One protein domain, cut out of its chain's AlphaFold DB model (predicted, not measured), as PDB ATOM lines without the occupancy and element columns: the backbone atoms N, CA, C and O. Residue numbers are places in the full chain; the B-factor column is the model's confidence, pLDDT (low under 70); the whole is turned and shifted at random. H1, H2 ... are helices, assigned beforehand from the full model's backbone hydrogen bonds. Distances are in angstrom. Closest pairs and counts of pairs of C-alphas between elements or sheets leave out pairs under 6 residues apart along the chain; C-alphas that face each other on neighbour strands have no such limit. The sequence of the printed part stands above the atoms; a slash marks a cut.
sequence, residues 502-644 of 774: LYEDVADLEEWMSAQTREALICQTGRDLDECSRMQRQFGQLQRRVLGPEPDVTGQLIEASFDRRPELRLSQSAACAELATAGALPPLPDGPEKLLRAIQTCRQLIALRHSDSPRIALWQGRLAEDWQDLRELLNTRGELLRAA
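Overview. This is residues 502 to 644 of the 774 residues of an uncharacterized protein of Schistocephalus solidus (UniProt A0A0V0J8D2). This is a long rod of helices built along one long helix, H6, with H1 beside it, H2 packed on its last part, residues 634 to 644, and H5 folded back on its first part, residues 613 to 623. H3 packs on H5, H4 packs on H5 near one end of the rod, and H2 lies toward the opposite end from H4. The printed part has 143 residues with six named helices, H1 to H6 in chain order, and no named strand; the class is all helix. The whole is only just loose, close to compact, with a radius of gyration of the C-alphas of 17.9 A, and the C-alphas span 62 by 25 by 25 A.

Along the chain. H1, residues 502 to 520, begins with C-alpha 502 at (236.259, 202.507, 206.297) and is 26.1 A long from first to last C-alpha. H2, residues 529 to 547, is also 26.1 A long and begins with C-alpha 529 at (252.768, 195.006, 165.201). H3 is residues 551 to 563, 18.6 A, and H4 is residues 572 to 582, 15.5 A. H5, residues 592 to 607, is 22.5 A long. H6, residues 613 to 644, is the longest at 46.3 A and ends with C-alpha 644 at (254.063, 202.559, 169.122).

Arrangement. H1, H2, H3, H5 and H6 form a bundle, a group of helices packed together, and the packing is mostly aligned. H1 touches H6, the same way at a shallow tilt of 18 degrees, with the C-alphas of Thr 517 and Leu 630 closest at 5.8 A. With residues 502 to 509 alone H1 touches H5, opposite ways at a steep tilt of 39 degrees; the closest C-alphas, of Leu 502 and Ala 598, are 6.1 A apart. H2 touches H6 at a shallow tilt of 23 degrees, opposite ways, the closest C-alphas being those of Gln 536 and Leu 641, 6.3 A apart. H2 and H3 touch only at the corner, closest at the C-alphas of Leu 547 and Thr 554, 6.2 A. H3 touches H5, the same way at a shallow tilt of 11 degrees, closest at the C-alphas of Ile 558 and Leu 596, 6.2 A. H3 and H6 only just touch, with 3 pairs of C-alphas within 8 A, the closest those of Phe 562 and Ala 624, 7.0 A. H4 and H5 form a helical hairpin, closest at the C-alphas of Ala 575 and Gln 604, 6.8 A. H5 and H6 form another, closest at the C-alphas of Ile 606 and Ser 613, 5.0 A. H4 is apart from H1, H2, H3 and H6. In H1 to H6 every O i to N i+4 pair is within hydrogen-bond range.

Size, cuts and confidence. The two C-alphas farthest apart, of Asp 528 and Ser 573, are 62.2 A apart. The printed part has no cut and no long link; the links H2 to H3 and H5 to H6 are tight. The mean pLDDT of the printed part is 82.3, and it is under 70 at residue 523 and residues 563 to 584.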
ATOM      1  N   LEU A 502     235.388 201.615 207.046       88.88
ATOM      2  CA  LEU A 502     236.259 202.507 206.297       88.88
ATOM      3  C   LEU A 502     237.727 202.075 206.417       88.88
ATOM      4  O   LEU A 502     238.437 202.117 205.426       88.88
ATOM      5  N   TYR A 503     238.173 201.620 207.593       89.31
ATOM      6  CA  TYR A 503     239.514 201.046 207.754       89.31
ATOM      7  C   TYR A 503     239.744 199.838 206.826       89.31
ATOM      8  O   TYR A 503     240.795 199.771 206.194       89.31
ATOM      9  N   GLU A 504     238.785 198.907 206.744       89.25
ATOM     10  CA  GLU A 504     238.848 197.747 205.834       89.25
ATOM     11  C   GLU A 504     238.814 198.202 204.360       89.25
ATOM     12  O   GLU A 504     239.692 197.841 203.583       89.25
ATOM     13  N   ASP A 505     237.873 199.081 203.996       90.25
ATOM     14  CA  ASP A 505     237.704 199.580 202.629       90.25
ATOM     15  C   ASP A 505     238.940 200.348 202.133       90.25
ATOM     16  O   ASP A 505     239.344 200.165 200.988       90.25
ATOM     17  N   VAL A 506     239.546 201.200 202.968       91.38
ATOM     18  CA  VAL A 506     240.764 201.952 202.619       91.38
ATOM     19  C   VAL A 506     241.931 200.996 202.385       91.38
ATOM     20  O   VAL A 506     242.630 201.157 201.391       91.38
ATOM     21  N   ALA A 507     242.125 199.995 203.249       91.19
ATOM     22  CA  ALA A 507     243.208 199.025 203.093       91.19
ATOM     23  C   ALA A 507     243.066 198.219 201.790       91.19
ATOM     24  O   ALA A 507     244.024 198.104 201.026       91.19
ATOM     25  N   ASP A 508     241.855 197.731 201.504       92.19
ATOM     26  CA  ASP A 508     241.565 196.994 200.274       92.19
ATOM     27  C   ASP A 508     241.762 197.872 199.023       92.19
ATOM     28  O   ASP A 508     242.294 197.420 198.008       92.19
ATOM     29  N   LEU A 509     241.356 199.147 199.084       92.88
ATOM     30  CA  LEU A 509     241.521 200.099 197.982       92.88
ATOM     31  C   LEU A 509     242.989 200.465 197.741       92.88
ATOM     32  O   LEU A 509     243.402 200.512 196.584       92.88
ATOM     33  N   GLU A 510     243.776 200.696 198.795       91.81
ATOM     34  CA  GLU A 510     245.219 200.955 198.694       91.81
ATOM     35  C   GLU A 510     245.940 199.758 198.036       91.81
ATOM     36  O   GLU A 510     246.743 199.941 197.112       91.81
ATOM     37  N   GLU A 511     245.614 198.520 198.434       92.38
ATOM     38  CA  GLU A 511     246.179 197.307 197.825       92.38
ATOM     39  C   GLU A 511     245.731 197.132 196.365       92.38
ATOM     40  O   GLU A 511     246.555 196.852 195.482       92.38
ATOM     41  N   TRP A 512     244.444 197.351 196.085       93.81
ATOM     42  CA  TRP A 512     243.888 197.267 194.737       93.81
ATOM     43  C   TRP A 512     244.521 198.293 193.791       93.81
ATOM     44  O   TRP A 512     245.014 197.904 192.728       93.81
ATOM     45  N   MET A 513     244.572 199.577 194.171       92.38
ATOM     46  CA  MET A 513     245.189 200.638 193.361       92.38
ATOM     47  C   MET A 513     246.675 200.363 193.140       92.38
ATOM     48  O   MET A 513     247.159 200.474 192.012       92.38
ATOM     49  N   SER A 514     247.390 199.893 194.165       91.94
ATOM     50  CA  SER A 514     248.792 199.478 194.039       91.94
ATOM     51  C   SER A 514     248.973 198.323 193.046       91.94
ATOM     52  O   SER A 514     249.941 198.290 192.283       91.94
ATOM     53  N   ALA A 515     248.053 197.354 193.019       91.81
ATOM     54  CA  ALA A 515     248.074 196.262 192.047       91.81
ATOM     55  C   ALA A 515     247.818 196.753 190.612       91.81
ATOM     56  O   ALA A 515     248.556 196.367 189.704       91.81
ATOM     57  N   GLN A 516     246.835 197.639 190.412       91.88
ATOM     58  CA  GLN A 516     246.557 198.220 189.092       91.88
ATOM     59  C   GLN A 516     247.723 199.086 188.600       91.88
ATOM     60  O   GLN A 516     248.114 198.988 187.438       91.88
ATOM     61  N   THR A 517     248.331 199.867 189.494       91.50
ATOM     62  CA  THR A 517     249.498 200.708 189.196       91.50
ATOM     63  C   THR A 517     250.683 199.858 188.744       91.50
ATOM     64  O   THR A 517     251.307 200.158 187.729       91.50
ATOM     65  N   ARG A 518     250.961 198.734 189.424       91.06
ATOM     66  CA  ARG A 518     252.019 197.792 189.012       91.06
ATOM     67  C   ARG A 518     251.784 197.197 187.624       91.06
ATOM     68  O   ARG A 518     252.736 197.066 186.862       91.06
ATOM     69  N   GLU A 519     250.545 196.844 187.284       88.69
ATOM     70  CA  GLU A 519     250.211 196.323 185.951       88.69
ATOM     71  C   GLU A 519     250.344 197.411 184.873       88.69
ATOM     72  O   GLU A 519     250.896 197.180 183.794       88.69
ATOM     73  N   ALA A 520     249.909 198.629 185.187       87.25
ATOM     74  CA  ALA A 520     249.990 199.767 184.290       87.25
ATOM     75  C   ALA A 520     251.434 200.302 184.123       87.25
ATOM     76  O   ALA A 520     251.754 200.867 183.080       87.25
ATOM     77  N   LEU A 521     252.353 200.041 185.055       87.50
ATOM     78  CA  LEU A 521     253.779 200.401 184.947       87.50
ATOM     79  C   LEU A 521     254.589 199.543 183.954       87.50
ATOM     80  O   LEU A 521     255.751 199.837 183.694       87.50
ATOM     81  N   ILE A 522     254.029 198.472 183.382       82.69
ATOM     82  CA  ILE A 522     254.766 197.578 182.468       82.69
ATOM     83  C   ILE A 522     255.069 198.286 181.123       82.69
ATOM     84  O   ILE A 522     254.298 198.148 180.181       82.69
ATOM     85  N   CYS A 523     256.165 199.035 180.989       68.12
ATOM     86  CA  CYS A 523     256.451 199.934 179.847       68.12
ATOM     87  C   CYS A 523     256.724 199.276 178.471       68.12
ATOM     88  O   CYS A 523     257.263 199.920 177.573       68.12
ATOM     89  N   GLN A 524     256.408 197.999 178.271       80.00
ATOM     90  CA  GLN A 524     256.676 197.325 176.999       80.00
ATOM     91  C   GLN A 524     255.640 197.733 175.940       80.00
ATOM     92  O   GLN A 524     254.438 197.643 176.180       80.00
ATOM     93  N   THR A 525     256.107 198.155 174.760       80.00
ATOM     94  CA  THR A 525     255.257 198.574 173.628       80.00
ATOM     95  C   THR A 525     255.166 197.542 172.494       80.00
ATOM     96  O   THR A 525     254.563 197.827 171.460       80.00
ATOM     97  N   GLY A 526     255.739 196.346 172.689       83.38
ATOM     98  CA  GLY A 526     255.839 195.276 171.686       83.38
ATOM     99  C   GLY A 526     256.981 195.499 170.687       83.38
ATOM    100  O   GLY A 526     257.346 196.642 170.401       83.38
ATOM    101  N   ARG A 527     257.577 194.410 170.183       85.56
ATOM    102  CA  ARG A 527     258.660 194.472 169.180       85.56
ATOM    103  C   ARG A 527     258.126 194.525 167.752       85.56
ATOM    104  O   ARG A 527     258.747 195.143 166.895       85.56
ATOM    105  N   ASP A 528     256.977 193.904 167.520       89.06
ATOM    106  CA  ASP A 528     256.277 193.851 166.241       89.06
ATOM    107  C   ASP A 528     254.820 194.328 166.380       89.06
ATOM    108  O   ASP A 528     254.302 194.569 167.480       89.06
ATOM    109  N   LEU A 529     254.146 194.509 165.238       91.19
ATOM    110  CA  LEU A 529     252.768 195.006 165.201       91.19
ATOM    111  C   LEU A 529     251.791 194.063 165.926       91.19
ATOM    112  O   LEU A 529     250.828 194.529 166.537       91.19
ATOM    113  N   ASP A 530     252.045 192.753 165.900       90.81
ATOM    114  CA  ASP A 530     251.158 191.740 166.474       90.81
ATOM    115  C   ASP A 530     251.299 191.648 168.009       90.81
ATOM    116  O   ASP A 530     250.294 191.512 168.720       90.81
ATOM    117  N   GLU A 531     252.514 191.762 168.562       90.94
ATOM    118  CA  GLU A 531     252.760 191.971 169.998       90.94
ATOM    119  C   GLU A 531     252.145 193.295 170.466       90.94
ATOM    120  O   GLU A 531     251.413 193.299 171.457       90.94
ATOM    121  N   CYS A 532     252.351 194.396 169.732       93.38
ATOM    122  CA  CYS A 532     251.784 195.702 170.083       93.38
ATOM    123  C   CYS A 532     250.244 195.672 170.094       93.38
ATOM    124  O   CYS A 532     249.615 196.098 171.063       93.38
ATOM    125  N   SER A 533     249.620 195.064 169.079       91.00
ATOM    126  CA  SER A 533     248.158 194.906 168.987       91.00
ATOM    127  C   SER A 533     247.590 194.002 170.088       91.00
ATOM    128  O   SER A 533     246.454 194.181 170.537       91.00
ATOM    129  N   ARG A 534     248.351 192.999 170.549       91.50
ATOM    130  CA  ARG A 534     247.990 192.202 171.735       91.50
ATOM    131  C   ARG A 534     248.065 193.039 173.010       91.50
ATOM    132  O   ARG A 534     247.108 193.021 173.782       91.50
ATOM    133  N   MET A 535     249.143 193.797 173.199       90.44
ATOM    134  CA  MET A 535     249.325 194.669 174.364       90.44
ATOM    135  C   MET A 535     248.280 195.792 174.420       90.44
ATOM    136  O   MET A 535     247.750 196.064 175.492       90.44
ATOM    137  N   GLN A 536     247.898 196.384 173.283       91.38
ATOM    138  CA  GLN A 536     246.793 197.347 173.194       91.38
ATOM    139  C   GLN A 536     245.456 196.732 173.628       91.38
ATOM    140  O   GLN A 536     244.699 197.355 174.371       91.38
ATOM    141  N   ARG A 537     245.168 195.486 173.222       90.81
ATOM    142  CA  ARG A 537     243.959 194.771 173.667       90.81
ATOM    143  C   ARG A 537     243.981 194.474 175.163       90.81
ATOM    144  O   ARG A 537     242.961 194.675 175.817       90.81
ATOM    145  N   GLN A 538     245.115 194.023 175.699       90.19
ATOM    146  CA  GLN A 538     245.297 193.789 177.138       90.19
ATOM    147  C   GLN A 538     245.136 195.089 177.935       90.19
ATOM    148  O   GLN A 538     244.381 195.128 178.901       90.19
ATOM    149  N   PHE A 539     245.750 196.182 177.479       91.06
ATOM    150  CA  PHE A 539     245.593 197.500 178.087       91.06
ATOM    151  C   PHE A 539     244.140 197.990 178.037       91.06
ATOM    152  O   PHE A 539     243.611 198.448 179.043       91.06
ATOM    153  N   GLY A 540     243.446 197.818 176.910       88.75
ATOM    154  CA  GLY A 540     242.029 198.165 176.807       88.75
ATOM    155  C   GLY A 540     241.129 197.337 177.735       88.75
ATOM    156  O   GLY A 540     240.069 197.816 178.132       88.75
ATOM    157  N   GLN A 541     241.520 196.107 178.090       89.31
ATOM    158  CA  GLN A 541     240.837 195.307 179.116       89.31
ATOM    159  C   GLN A 541     241.134 195.827 180.528       89.31
ATOM    160  O   GLN A 541     240.199 195.976 181.312       89.31
ATOM    161  N   LEU A 542     242.398 196.154 180.828       89.44
ATOM    162  CA  LEU A 542     242.809 196.785 182.087       89.44
ATOM    163  C   LEU A 542     242.046 198.097 182.318       89.44
ATOM    164  O   LEU A 542     241.422 198.275 183.358       89.44
ATOM    165  N   GLN A 543     242.014 198.976 181.317       88.75
ATOM    166  CA  GLN A 543     241.334 200.267 181.398       88.75
ATOM    167  C   GLN A 543     239.829 200.107 181.662       88.75
ATOM    168  O   GLN A 543     239.289 200.782 182.532       88.75
ATOM    169  N   ARG A 544     239.163 199.157 180.990       87.06
ATOM    170  CA  ARG A 544     237.747 198.833 181.242       87.06
ATOM    171  C   ARG A 544     237.499 198.261 182.638       87.06
ATOM    172  O   ARG A 544     236.443 198.507 183.209       87.06
ATOM    173  N   ARG A 545     238.448 197.499 183.189       87.56
ATOM    174  CA  ARG A 545     238.359 196.947 184.549       87.56
ATOM    175  C   ARG A 545     238.500 198.031 185.619       87.56
ATOM    176  O   ARG A 545     237.791 197.977 186.615       87.56
ATOM    177  N   VAL A 546     239.403 198.992 185.419       87.12
ATOM    178  CA  VAL A 546     239.694 200.054 186.399       87.12
ATOM    179  C   VAL A 546     238.688 201.201 186.318       87.12
ATOM    180  O   VAL A 546     238.172 201.640 187.340       87.12
ATOM    181  N   LEU A 547     238.399 201.681 185.106       85.12
ATOM    182  CA  LEU A 547     237.588 202.879 184.877       85.12
ATOM    183  C   LEU A 547     236.137 202.563 184.479       85.12
ATOM    184  O   LEU A 547     235.314 203.472 184.414       85.12
ATOM    185  N   GLY A 548     235.800 201.297 184.223       82.25
ATOM    186  CA  GLY A 548     234.473 200.894 183.762       82.25
ATOM    187  C   GLY A 548     234.245 201.117 182.257       82.25
ATOM    188  O   GLY A 548     235.191 201.367 181.505       82.25
ATOM    189  N   PRO A 549     232.991 200.980 181.782       74.75
ATOM    190  CA  PRO A 549     232.641 201.148 180.370       74.75
ATOM    191  C   PRO A 549     232.732 202.605 179.889       74.75
ATOM    192  O   PRO A 549     233.041 202.824 178.720       74.75
ATOM    193  N   GLU A 550     232.507 203.581 180.777       77.69
ATOM    194  CA  GLU A 550     232.595 205.018 180.479       77.69
ATOM    195  C   GLU A 550     233.675 205.701 181.335       77.69
ATOM    196  O   GLU A 550     233.364 206.284 182.374       77.69
ATOM    197  N   PRO A 551     234.955 205.647 180.925       74.44
ATOM    198  CA  PRO A 551     236.079 206.069 181.762       74.44
ATOM    199  C   PRO A 551     236.046 207.549 182.165       74.44
ATOM    200  O   PRO A 551     236.485 207.899 183.263       74.44
ATOM    201  N   ASP A 552     235.499 208.410 181.307       75.12
ATOM    202  CA  ASP A 552     235.404 209.847 181.570       75.12
ATOM    203  C   ASP A 552     234.359 210.170 182.639       75.12
ATOM    204  O   ASP A 552     234.606 211.007 183.507       75.12
ATOM    205  N   VAL A 553     233.218 209.476 182.626       79.00
ATOM    206  CA  VAL A 553     232.142 209.689 183.604       79.00
ATOM    207  C   VAL A 553     232.581 209.216 184.983       79.00
ATOM    208  O   VAL A 553     232.407 209.934 185.967       79.00
ATOM    209  N   THR A 554     233.209 208.042 185.068       79.06
ATOM    210  CA  THR A 554     233.700 207.494 186.339       79.06
ATOM    211  C   THR A 554     234.783 208.386 186.944       79.06
ATOM    212  O   THR A 554     234.733 208.680 188.139       79.06
ATOM    213  N   GLY A 555     235.715 208.879 186.118       75.62
ATOM    214  CA  GLY A 555     236.737 209.839 186.540       75.62
ATOM    215  C   GLY A 555     236.132 211.140 187.073       75.62
ATOM    216  O   GLY A 555     236.440 211.535 188.194       75.62
ATOM    217  N   GLN A 556     235.203 211.751 186.329       77.81
ATOM    218  CA  GLN A 556     234.532 212.992 186.742       77.81
ATOM    219  C   GLN A 556     233.706 212.826 188.023       77.81
ATOM    220  O   GLN A 556     233.685 213.722 188.865       77.81
ATOM    221  N   LEU A 557     233.019 211.692 188.194       78.12
ATOM    222  CA  LEU A 557     232.253 211.405 189.408       78.12
ATOM    223  C   LEU A 557     233.162 211.310 190.632       78.12
ATOM    224  O   LEU A 557     232.817 211.854 191.683       78.12
ATOM    225  N   ILE A 558     234.314 210.651 190.494       81.00
ATOM    226  CA  ILE A 558     235.286 210.498 191.576       81.00
ATOM    227  C   ILE A 558     235.965 211.839 191.889       81.00
ATOM    228  O   ILE A 558     235.997 212.233 193.052       81.00
ATOM    229  N   GLU A 559     236.395 212.603 190.888       78.88
ATOM    230  CA  GLU A 559     236.965 213.949 191.077       78.88
ATOM    231  C   GLU A 559     235.963 214.908 191.739       78.88
ATOM    232  O   GLU A 559     236.255 215.526 192.765       78.88
ATOM    233  N   ALA A 560     234.713 214.939 191.265       78.94
ATOM    234  CA  ALA A 560     233.645 215.696 191.919       78.94
ATOM    235  C   ALA A 560     233.396 215.204 193.360       78.94
ATOM    236  O   ALA A 560     233.033 215.978 194.261       78.94
ATOM    237  N   SER A 561     233.606 213.910 193.608       77.25
ATOM    238  CA  SER A 561     233.559 213.320 194.942       77.25
ATOM    239  C   SER A 561     234.776 213.641 195.811       77.25
ATOM    240  O   SER A 561     234.710 213.357 196.995       77.25
ATOM    241  N   PHE A 562     235.818 214.309 195.315       72.44
ATOM    242  CA  PHE A 562     236.875 214.896 196.146       72.44
ATOM    243  C   PHE A 562     236.640 216.392 196.409       72.44
ATOM    244  O   PHE A 562     236.767 216.825 197.557       72.44
ATOM    245  N   ASP A 563     236.067 217.120 195.444       65.81
ATOM    246  CA  ASP A 563     235.903 218.585 195.509       65.81
ATOM    247  C   ASP A 563     234.660 219.121 196.238       65.81
ATOM    248  O   ASP A 563     234.697 220.222 196.800       65.81
ATOM    249  N   ARG A 564     233.528 218.393 196.259       62.41
ATOM    250  CA  ARG A 564     232.337 218.846 197.014       62.41
ATOM    251  C   ARG A 564     232.681 219.168 198.478       62.41
ATOM    252  O   ARG A 564     232.991 218.282 199.276       62.41
ATOM    253  N   ARG A 565     232.543 220.447 198.849       56.72
ATOM    254  CA  ARG A 565     232.608 220.894 200.248       56.72
ATOM    255  C   ARG A 565     231.559 220.152 201.080       56.72
ATOM    256  O   ARG A 565     230.447 219.953 200.588       56.72
ATOM    257  N   PRO A 566     231.861 219.801 202.343       54.78
ATOM    258  CA  PRO A 566     230.854 219.265 203.244       54.78
ATOM    259  C   PRO A 566     229.752 220.316 203.412       54.78
ATOM    260  O   PRO A 566     229.969 221.383 203.990       54.78
ATOM    261  N   GLU A 567     228.574 220.050 202.852       46.91
ATOM    262  CA  GLU A 567     227.412 220.903 203.047       46.91
ATOM    263  C   GLU A 567     227.023 220.847 204.529       46.91
ATOM    264  O   GLU A 567     226.452 219.877 205.015       46.91
ATOM    265  N   LEU A 568     227.322 221.919 205.263       48.94
ATOM    266  CA  LEU A 568     227.011 222.124 206.687       48.94
ATOM    267  C   LEU A 568     225.493 222.152 207.011       48.94
ATOM    268  O   LEU A 568     225.103 222.636 208.071       48.94
ATOM    269  N   ARG A 569     224.619 221.701 206.100       43.34
ATOM    270  CA  ARG A 569     223.156 221.886 206.157       43.34
ATOM    271  C   ARG A 569     222.345 220.642 206.510       43.34
ATOM    272  O   ARG A 569     221.123 220.735 206.571       43.34
ATOM    273  N   LEU A 570     222.970 219.501 206.783       49.88
ATOM    274  CA  LEU A 570     222.247 218.375 207.367       49.88
ATOM    275  C   LEU A 570     222.197 218.574 208.884       49.88
ATOM    276  O   LEU A 570     223.234 218.657 209.541       49.88
ATOM    277  N   SER A 571     220.991 218.655 209.456       56.09
ATOM    278  CA  SER A 571     220.820 218.479 210.903       56.09
ATOM    279  C   SER A 571     221.574 217.212 211.308       56.09
ATOM    280  O   SER A 571     221.427 216.215 210.601       56.09
ATOM    281  N   GLN A 572     222.347 217.229 212.399       58.03
ATOM    282  CA  GLN A 572     223.164 216.081 212.831       58.03
ATOM    283  C   GLN A 572     222.391 214.756 212.701       58.03
ATOM    284  O   GLN A 572     222.861 213.845 212.036       58.03
ATOM    285  N   SER A 573     221.126 214.715 213.140       55.94
ATOM    286  CA  SER A 573     220.233 213.548 213.012       55.94
ATOM    287  C   SER A 573     220.062 212.964 211.596       55.94
ATOM    288  O   SER A 573     219.849 211.759 211.473       55.94
ATOM    289  N   ALA A 574     220.095 213.776 210.538       57.97
ATOM    290  CA  ALA A 574     219.955 213.313 209.154       57.97
ATOM    291  C   ALA A 574     221.269 212.699 208.646       57.97
ATOM    292  O   ALA A 574     221.264 211.603 208.094       57.97
ATOM    293  N   ALA A 575     222.401 213.340 208.950       59.06
ATOM    294  CA  ALA A 575     223.729 212.802 208.653       59.06
ATOM    295  C   ALA A 575     223.988 211.474 209.397       59.06
ATOM    296  O   ALA A 575     224.538 210.534 208.824       59.06
ATOM    297  N   CYS A 576     223.505 211.340 210.639       60.53
ATOM    298  CA  CYS A 576     223.549 210.083 211.395       60.53
ATOM    299  C   CYS A 576     222.736 208.956 210.733       60.53
ATOM    300  O   CYS A 576     223.115 207.785 210.828       60.53
ATOM    301  N   ALA A 577     221.598 209.282 210.112       62.34
ATOM    302  CA  ALA A 577     220.736 208.305 209.446       62.34
ATOM    303  C   ALA A 577     221.374 207.788 208.148       62.34
ATOM    304  O   ALA A 577     221.369 206.582 207.903       62.34
ATOM    305  N   GLU A 578     221.997 208.674 207.371       63.31
ATOM    306  CA  GLU A 578     222.731 208.307 206.158       63.31
ATOM    307  C   GLU A 578     223.962 207.434 206.465       63.31
ATOM    308  O   GLU A 578     224.177 206.404 205.817       63.31
ATOM    309  N   LEU A 579     224.717 207.757 207.519       69.62
ATOM    310  CA  LEU A 579     225.828 206.919 207.990       69.62
ATOM    311  C   LEU A 579     225.367 205.542 208.477       69.62
ATOM    312  O   LEU A 579     226.058 204.546 208.262       69.62
ATOM    313  N   ALA A 580     224.186 205.460 209.098       61.06
ATOM    314  CA  ALA A 580     223.607 204.185 209.511       61.06
ATOM    315  C   ALA A 580     223.299 203.279 208.309       61.06
ATOM    316  O   ALA A 580     223.472 202.064 208.406       61.06
ATOM    317  N   THR A 581     222.878 203.857 207.180       64.88
ATOM    318  CA  THR A 581     222.683 203.105 205.935       64.88
ATOM    319  C   THR A 581     224.008 202.709 205.288       64.88
ATOM    320  O   THR A 581     224.180 201.539 204.949       64.88
ATOM    321  N   ALA A 582     224.985 203.619 205.207       61.00
ATOM    322  CA  ALA A 582     226.298 203.337 204.622       61.00
ATOM    323  C   ALA A 582     227.041 202.224 205.389       61.00
ATOM    324  O   ALA A 582     227.519 201.249 204.806       61.00
ATOM    325  N   GLY A 583     227.020 202.304 206.723       63.78
ATOM    326  CA  GLY A 583     227.562 201.303 207.638       63.78
ATOM    327  C   GLY A 583     226.742 200.012 207.744       63.78
ATOM    328  O   GLY A 583     227.111 199.142 208.531       63.78
ATOM    329  N   ALA A 584     225.658 199.832 206.980       65.38
ATOM    330  CA  ALA A 584     224.880 198.589 206.912       65.38
ATOM    331  C   ALA A 584     225.007 197.858 205.564       65.38
ATOM    332  O   ALA A 584     224.779 196.651 205.524       65.38
ATOM    333  N   LEU A 585     225.454 198.535 204.500       72.19
ATOM    334  CA  LEU A 585     225.569 197.972 203.149       72.19
ATOM    335  C   LEU A 585     226.521 196.760 203.069       72.19
ATOM    336  O   LEU A 585     227.459 196.668 203.868       72.19
ATOM    337  N   PRO A 586     226.300 195.821 202.133       75.44
ATOM    338  CA  PRO A 586     227.227 194.719 201.884       75.44
ATOM    339  C   PRO A 586     228.581 195.230 201.352       75.44
ATOM    340  O   PRO A 586     228.621 196.317 200.757       75.44
ATOM    341  N   PRO A 587     229.675 194.469 201.555       76.25
ATOM    342  CA  PRO A 587     230.975 194.799 200.976       76.25
ATOM    343  C   PRO A 587     230.864 194.859 199.448       76.25
ATOM    344  O   PRO A 587     230.178 194.034 198.841       76.25
ATOM    345  N   LEU A 588     231.488 195.868 198.843       83.19
ATOM    346  CA  LEU A 588     231.603 195.971 197.388       83.19
ATOM    347  C   LEU A 588     232.858 195.246 196.900       83.19
ATOM    348  O   LEU A 588     233.825 195.156 197.658       83.19
ATOM    349  N   PRO A 589     232.863 194.779 195.640       83.38
ATOM    350  CA  PRO A 589     234.102 194.401 194.977       83.38
ATOM    351  C   PRO A 589     235.052 195.602 194.869       83.38
ATOM    352  O   PRO A 589     234.613 196.755 194.820       83.38
ATOM    353  N   ASP A 590     236.353 195.322 194.812       83.88
ATOM    354  CA  ASP A 590     237.375 196.358 194.682       83.88
ATOM    355  C   ASP A 590     237.272 197.042 193.318       83.88
ATOM    356  O   ASP A 590     237.256 196.396 192.265       83.88
ATOM    357  N   GLY A 591     237.145 198.366 193.344       85.38
ATOM    358  CA  GLY A 591     236.871 199.158 192.158       85.38
ATOM    359  C   GLY A 591     236.399 200.579 192.474       85.38
ATOM    360  O   GLY A 591     236.308 200.973 193.643       85.38
ATOM    361  N   PRO A 592     236.043 201.351 191.432       83.56
ATOM    362  CA  PRO A 592     235.686 202.765 191.563       83.56
ATOM    363  C   PRO A 592     234.443 203.000 192.437       83.56
ATOM    364  O   PRO A 592     234.354 204.002 193.139       83.56
ATOM    365  N   GLU A 593     233.492 202.063 192.466       84.06
ATOM    366  CA  GLU A 593     232.293 202.167 193.312       84.06
ATOM    367  C   GLU A 593     232.613 202.084 194.812       84.06
ATOM    368  O   GLU A 593     232.012 202.793 195.626       84.06
ATOM    369  N   LYS A 594     233.575 201.228 195.188       88.81
ATOM    370  CA  LYS A 594     234.048 201.097 196.572       88.81
ATOM    371  C   LYS A 594     234.803 202.356 196.996       88.81
ATOM    372  O   LYS A 594     234.553 202.865 198.086       88.81
ATOM    373  N   LEU A 595     235.616 202.917 196.097       89.00
ATOM    374  CA  LEU A 595     236.290 204.201 196.288       89.00
ATOM    375  C   LEU A 595     235.288 205.342 196.534       89.00
ATOM    376  O   LEU A 595     235.384 206.036 197.544       89.00
ATOM    377  N   LEU A 596     234.262 205.479 195.687       86.44
ATOM    378  CA  LEU A 596     233.199 206.480 195.861       86.44
ATOM    379  C   LEU A 596     232.507 206.369 197.227       86.44
ATOM    380  O   LEU A 596     232.284 207.376 197.905       86.44
ATOM    381  N   ARG A 597     232.193 205.142 197.661       85.75
ATOM    382  CA  ARG A 597     231.578 204.891 198.971       85.75
ATOM    383  C   ARG A 597     232.514 205.243 200.126       85.75
ATOM    384  O   ARG A 597     232.061 205.856 201.098       85.75
ATOM    385  N   ALA A 598     233.789 204.867 200.036       89.12
ATOM    386  CA  ALA A 598     234.791 205.187 201.047       89.12
ATOM    387  C   ALA A 598     234.927 206.708 201.205       89.12
ATOM    388  O   ALA A 598     234.825 207.224 202.315       89.12
ATOM    389  N   ILE A 599     235.013 207.446 200.095       87.38
ATOM    390  CA  ILE A 599     235.102 208.913 200.094       87.38
ATOM    391  C   ILE A 599     233.840 209.560 200.678       87.38
ATOM    392  O   ILE A 599     233.928 210.484 201.495       87.38
ATOM    393  N   GLN A 600     232.653 209.068 200.309       84.75
ATOM    394  CA  GLN A 600     231.396 209.540 200.890       84.75
ATOM    395  C   GLN A 600     231.362 209.313 202.409       84.75
ATOM    396  O   GLN A 600     230.979 210.214 203.158       84.75
ATOM    397  N   THR A 601     231.819 208.146 202.867       86.44
ATOM    398  CA  THR A 601     231.886 207.795 204.292       86.44
ATOM    399  C   THR A 601     232.901 208.671 205.035       86.44
ATOM    400  O   THR A 601     232.570 209.203 206.097       86.44
ATOM    401  N   CYS A 602     234.089 208.915 204.461       88.25
ATOM    402  CA  CYS A 602     235.082 209.857 204.992       88.25
ATOM    403  C   CYS A 602     234.460 211.232 205.241       88.25
ATOM    404  O   CYS A 602     234.540 211.777 206.341       88.25
ATOM    405  N   ARG A 603     233.778 211.777 204.230       83.00
ATOM    406  CA  ARG A 603     233.146 213.099 204.305       83.00
ATOM    407  C   ARG A 603     232.051 213.175 205.351       83.00
ATOM    408  O   ARG A 603     231.988 214.166 206.074       83.00
ATOM    409  N   GLN A 604     231.205 212.154 205.440       82.94
ATOM    410  CA  GLN A 604     230.154 212.101 206.452       82.94
ATOM    411  C   GLN A 604     230.752 212.074 207.868       82.94
ATOM    412  O   GLN A 604     230.314 212.837 208.727       82.94
ATOM    413  N   LEU A 605     231.801 211.276 208.103       84.25
ATOM    414  CA  LEU A 605     232.491 211.225 209.398       84.25
ATOM    415  C   LEU A 605     233.207 212.545 209.741       84.25
ATOM    416  O   LEU A 605     233.162 212.985 210.892       84.25
ATOM    417  N   ILE A 606     233.812 213.214 208.754       84.31
ATOM    418  CA  ILE A 606     234.426 214.541 208.926       84.31
ATOM    419  C   ILE A 606     233.354 215.599 209.233       84.31
ATOM    420  O   ILE A 606     233.537 216.427 210.127       84.31
ATOM    421  N   ALA A 607     232.213 215.563 208.538       81.19
ATOM    422  CA  ALA A 607     231.098 216.484 208.764       81.19
ATOM    423  C   ALA A 607     230.495 216.332 210.171       81.19
ATOM    424  O   ALA A 607     230.142 217.332 210.799       81.19
ATOM    425  N   LEU A 608     230.450 215.102 210.696       76.94
ATOM    426  CA  LEU A 608     230.054 214.815 212.077       76.94
ATOM    427  C   LEU A 608     231.121 215.162 213.127       76.94
ATOM    428  O   LEU A 608     230.859 215.037 214.320       76.94
ATOM    429  N   ARG A 609     232.305 215.640 212.718       80.12
ATOM    430  CA  ARG A 609     233.439 215.948 213.606       80.12
ATOM    431  C   ARG A 609     233.873 214.745 214.444       80.12
ATOM    432  O   ARG A 609     234.162 214.877 215.634       80.12
ATOM    433  N   HIS A 610     233.954 213.579 213.810       81.06
ATOM    434  CA  HIS A 610     234.483 212.372 214.436       81.06
ATOM    435  C   HIS A 610     235.885 212.621 215.037       81.06
ATOM    436  O   HIS A 610     236.670 213.386 214.473       81.06
ATOM    437  N   SER A 611     236.241 211.953 216.142       82.31
ATOM    438  CA  SER A 611     237.557 212.101 216.804       82.31
ATOM    439  C   SER A 611     238.735 211.895 215.846       82.31
ATOM    440  O   SER A 611     239.722 212.623 215.887       82.31
ATOM    441  N   ASP A 612     238.579 210.944 214.928       83.25
ATOM    442  CA  ASP A 612     239.606 210.544 213.963       83.25
ATOM    443  C   ASP A 612     239.542 211.363 212.661       83.25
ATOM    444  O   ASP A 612     240.212 211.016 211.692       83.25
ATOM    445  N   SER A 613     238.769 212.460 212.612       86.56
ATOM    446  CA  SER A 613     238.629 213.308 211.413       86.56
ATOM    447  C   SER A 613     239.963 213.698 210.758       86.56
ATOM    448  O   SER A 613     240.028 213.644 209.533       86.56
ATOM    449  N   PRO A 614     241.046 214.034 211.497       86.62
ATOM    450  CA  PRO A 614     242.338 214.333 210.873       86.62
ATOM    451  C   PRO A 614     242.926 213.139 210.109       86.62
ATOM    452  O   PRO A 614     243.447 213.297 209.009       86.62
ATOM    453  N   ARG A 615     242.811 211.930 210.672       87.81
ATOM    454  CA  ARG A 615     243.290 210.694 210.041       87.81
ATOM    455  C   ARG A 615     242.410 210.298 208.855       87.81
ATOM    456  O   ARG A 615     242.933 209.900 207.822       87.81
ATOM    457  N   ILE A 616     241.095 210.461 208.989       88.94
ATOM    458  CA  ILE A 616     240.125 210.202 207.918       88.94
ATOM    459  C   ILE A 616     240.367 211.138 206.728       88.94
ATOM    460  O   ILE A 616     240.364 210.690 205.585       88.94
ATOM    461  N   ALA A 617     240.638 212.419 206.986       88.62
ATOM    462  CA  ALA A 617     240.991 213.382 205.948       88.62
ATOM    463  C   ALA A 617     242.306 213.015 205.243       88.62
ATOM    464  O   ALA A 617     242.404 213.164 204.028       88.62
ATOM    465  N   LEU A 618     243.290 212.483 205.982       90.31
ATOM    466  CA  LEU A 618     244.536 211.987 205.395       90.31
ATOM    467  C   LEU A 618     244.290 210.807 204.445       90.31
ATOM    468  O   LEU A 618     244.844 210.807 203.352       90.31
ATOM    469  N   TRP A 619     243.455 209.830 204.817       90.94
ATOM    470  CA  TRP A 619     243.093 208.744 203.893       90.94
ATOM    471  C   TRP A 619     242.334 209.252 202.681       90.94
ATOM    472  O   TRP A 619     242.620 208.825 201.572       90.94
ATOM    473  N   GLN A 620     241.386 210.172 202.878       89.75
ATOM    474  CA  GLN A 620     240.657 210.765 201.762       89.75
ATOM    475  C   GLN A 620     241.616 211.444 200.772       89.75
ATOM    476  O   GLN A 620     241.426 211.294 199.573       89.75
ATOM    477  N   GLY A 621     242.635 212.156 201.269       89.44
ATOM    478  CA  GLY A 621     243.676 212.763 200.437       89.44
ATOM    479  C   GLY A 621     244.529 211.728 199.705       89.44
ATOM    480  O   GLY A 621     244.643 211.801 198.490       89.44
ATOM    481  N   ARG A 622     245.044 210.717 200.415       90.81
ATOM    482  CA  ARG A 622     245.859 209.645 199.812       90.81
ATOM    483  C   ARG A 622     245.115 208.880 198.725       90.81
ATOM    484  O   ARG A 622     245.631 208.719 197.634       90.81
ATOM    485  N   LEU A 623     243.869 208.488 198.995       90.88
ATOM    486  CA  LEU A 623     243.027 207.821 198.002       90.88
ATOM    487  C   LEU A 623     242.771 208.700 196.767       90.88
ATOM    488  O   LEU A 623     242.570 208.167 195.680       90.88
ATOM    489  N   ALA A 624     242.746 210.028 196.927       89.50
ATOM    490  CA  ALA A 624     242.613 210.964 195.812       89.50
ATOM    491  C   ALA A 624     243.883 211.035 194.969       89.50
ATOM    492  O   ALA A 624     243.801 210.962 193.746       89.50
ATOM    493  N   GLU A 625     245.033 211.161 195.631       91.12
ATOM    494  CA  GLU A 625     246.352 211.201 194.998       91.12
ATOM    495  C   GLU A 625     246.622 209.896 194.235       91.12
ATOM    496  O   GLU A 625     246.816 209.933 193.023       91.12
ATOM    497  N   ASP A 626     246.485 208.740 194.892       90.94
ATOM    498  CA  ASP A 626     246.719 207.424 194.281       90.94
ATOM    499  C   ASP A 626     245.794 207.164 193.075       90.94
ATOM    500  O   ASP A 626     246.201 206.573 192.068       90.94
ATOM    501  N   TRP A 627     244.531 207.606 193.153       91.38
ATOM    502  CA  TRP A 627     243.577 207.483 192.048       91.38
ATOM    503  C   TRP A 627     243.958 208.363 190.855       91.38
ATOM    504  O   TRP A 627     243.884 207.916 189.704       91.38
ATOM    505  N   GLN A 628     244.355 209.606 191.128       89.69
ATOM    506  CA  GLN A 628     244.771 210.548 190.099       89.69
ATOM    507  C   GLN A 628     246.041 210.059 189.395       89.69
ATOM    508  O   GLN A 628     246.067 209.992 188.162       89.69
ATOM    509  N   ASP A 629     247.031 209.611 190.164       91.69
ATOM    510  CA  ASP A 629     248.281 209.050 189.652       91.69
ATOM    511  C   ASP A 629     248.016 207.832 188.756       91.69
ATOM    512  O   ASP A 629     248.541 207.736 187.642       91.69
ATOM    513  N   LEU A 630     247.143 206.910 189.186       91.88
ATOM    514  CA  LEU A 630     246.761 205.750 188.379       91.88
ATOM    515  C   LEU A 630     246.084 206.164 187.064       91.88
ATOM    516  O   LEU A 630     246.362 205.574 186.015       91.88
ATOM    517  N   ARG A 631     245.201 207.169 187.089       90.62
ATOM    518  CA  ARG A 631     244.515 207.669 185.888       90.62
ATOM    519  C   ARG A 631     245.504 208.283 184.897       90.62
ATOM    520  O   ARG A 631     245.441 207.971 183.705       90.62
ATOM    521  N   GLU A 632     246.422 209.116 185.373       90.69
ATOM    522  CA  GLU A 632     247.475 209.719 184.551       90.69
ATOM    523  C   GLU A 632     248.401 208.655 183.954       90.69
ATOM    524  O   GLU A 632     248.733 208.693 182.764       90.69
ATOM    525  N   LEU A 633     248.743 207.635 184.739       92.12
ATOM    526  CA  LEU A 633     249.575 206.528 184.290       92.12
ATOM    527  C   LEU A 633     248.873 205.663 183.229       92.12
ATOM    528  O   LEU A 633     249.486 205.272 182.233       92.12
ATOM    529  N   LEU A 634     247.572 205.405 183.380       90.75
ATOM    530  CA  LEU A 634     246.777 204.743 182.344       90.75
ATOM    531  C   LEU A 634     246.714 205.592 181.065       90.75
ATOM    532  O   LEU A 634     246.930 205.061 179.976       90.75
ATOM    533  N   ASN A 635     246.475 206.901 181.175       90.19
ATOM    534  CA  ASN A 635     246.418 207.795 180.015       90.19
ATOM    535  C   ASN A 635     247.745 207.809 179.245       90.19
ATOM    536  O   ASN A 635     247.764 207.524 178.044       90.19
ATOM    537  N   THR A 636     248.859 208.043 179.940       90.81
ATOM    538  CA  THR A 636     250.204 208.064 179.340       90.81
ATOM    539  C   THR A 636     250.573 206.716 178.720       90.81
ATOM    540  O   THR A 636     251.054 206.665 177.587       90.81
ATOM    541  N   ARG A 637     250.267 205.592 179.383       90.75
ATOM    542  CA  ARG A 637     250.454 204.250 178.806       90.75
ATOM    543  C   ARG A 637     249.641 204.047 177.528       90.75
ATOM    544  O   ARG A 637     250.151 203.482 176.557       90.75
ATOM    545  N   GLY A 638     248.382 204.480 177.523       90.31
ATOM    546  CA  GLY A 638     247.514 204.402 176.351       90.31
ATOM    547  C   GLY A 638     248.070 205.200 175.173       90.31
ATOM    548  O   GLY A 638     248.055 204.719 174.038       90.31
ATOM    549  N   GLU A 639     248.615 206.388 175.435       90.75
ATOM    550  CA  GLU A 639     249.290 207.213 174.432       90.75
ATOM    551  C   GLU A 639     250.555 206.558 173.882       90.75
ATOM    552  O   GLU A 639     250.714 206.482 172.662       90.75
ATOM    553  N   LEU A 640     251.401 205.999 174.752       90.00
ATOM    554  CA  LEU A 640     252.617 205.287 174.356       90.00
ATOM    555  C   LEU A 640     252.313 204.068 173.474       90.00
ATOM    556  O   LEU A 640     252.941 203.886 172.429       90.00
ATOM    557  N   LEU A 641     251.323 203.248 173.848       91.56
ATOM    558  CA  LEU A 641     250.910 202.086 173.054       91.56
ATOM    559  C   LEU A 641     250.298 202.490 171.709       91.56
ATOM    560  O   LEU A 641     250.497 201.796 170.709       91.56
ATOM    561  N   ARG A 642     249.562 203.603 171.659       91.69
ATOM    562  CA  ARG A 642     249.000 204.140 170.412       91.69
ATOM    563  C   ARG A 642     250.099 204.648 169.484       91.69
ATOM    564  O   ARG A 642     250.106 204.290 168.311       91.69
ATOM    565  N   ALA A 643     251.047 205.421 170.013       90.50
ATOM    566  CA  ALA A 643     252.194 205.914 169.258       90.50
ATOM    567  C   ALA A 643     253.041 204.751 168.717       90.50
ATOM    568  O   ALA A 643     253.353 204.707 167.528       90.50
ATOM    569  N   ALA A 644     253.341 203.751 169.552       90.75
ATOM    570  CA  ALA A 644     254.063 202.559 169.122       90.75
ATOM    571  C   ALA A 644     253.312 201.771 168.036       90.75
ATOM    572  O   ALA A 644     253.925 201.384 167.041       90.75
TER     573      ALA A 644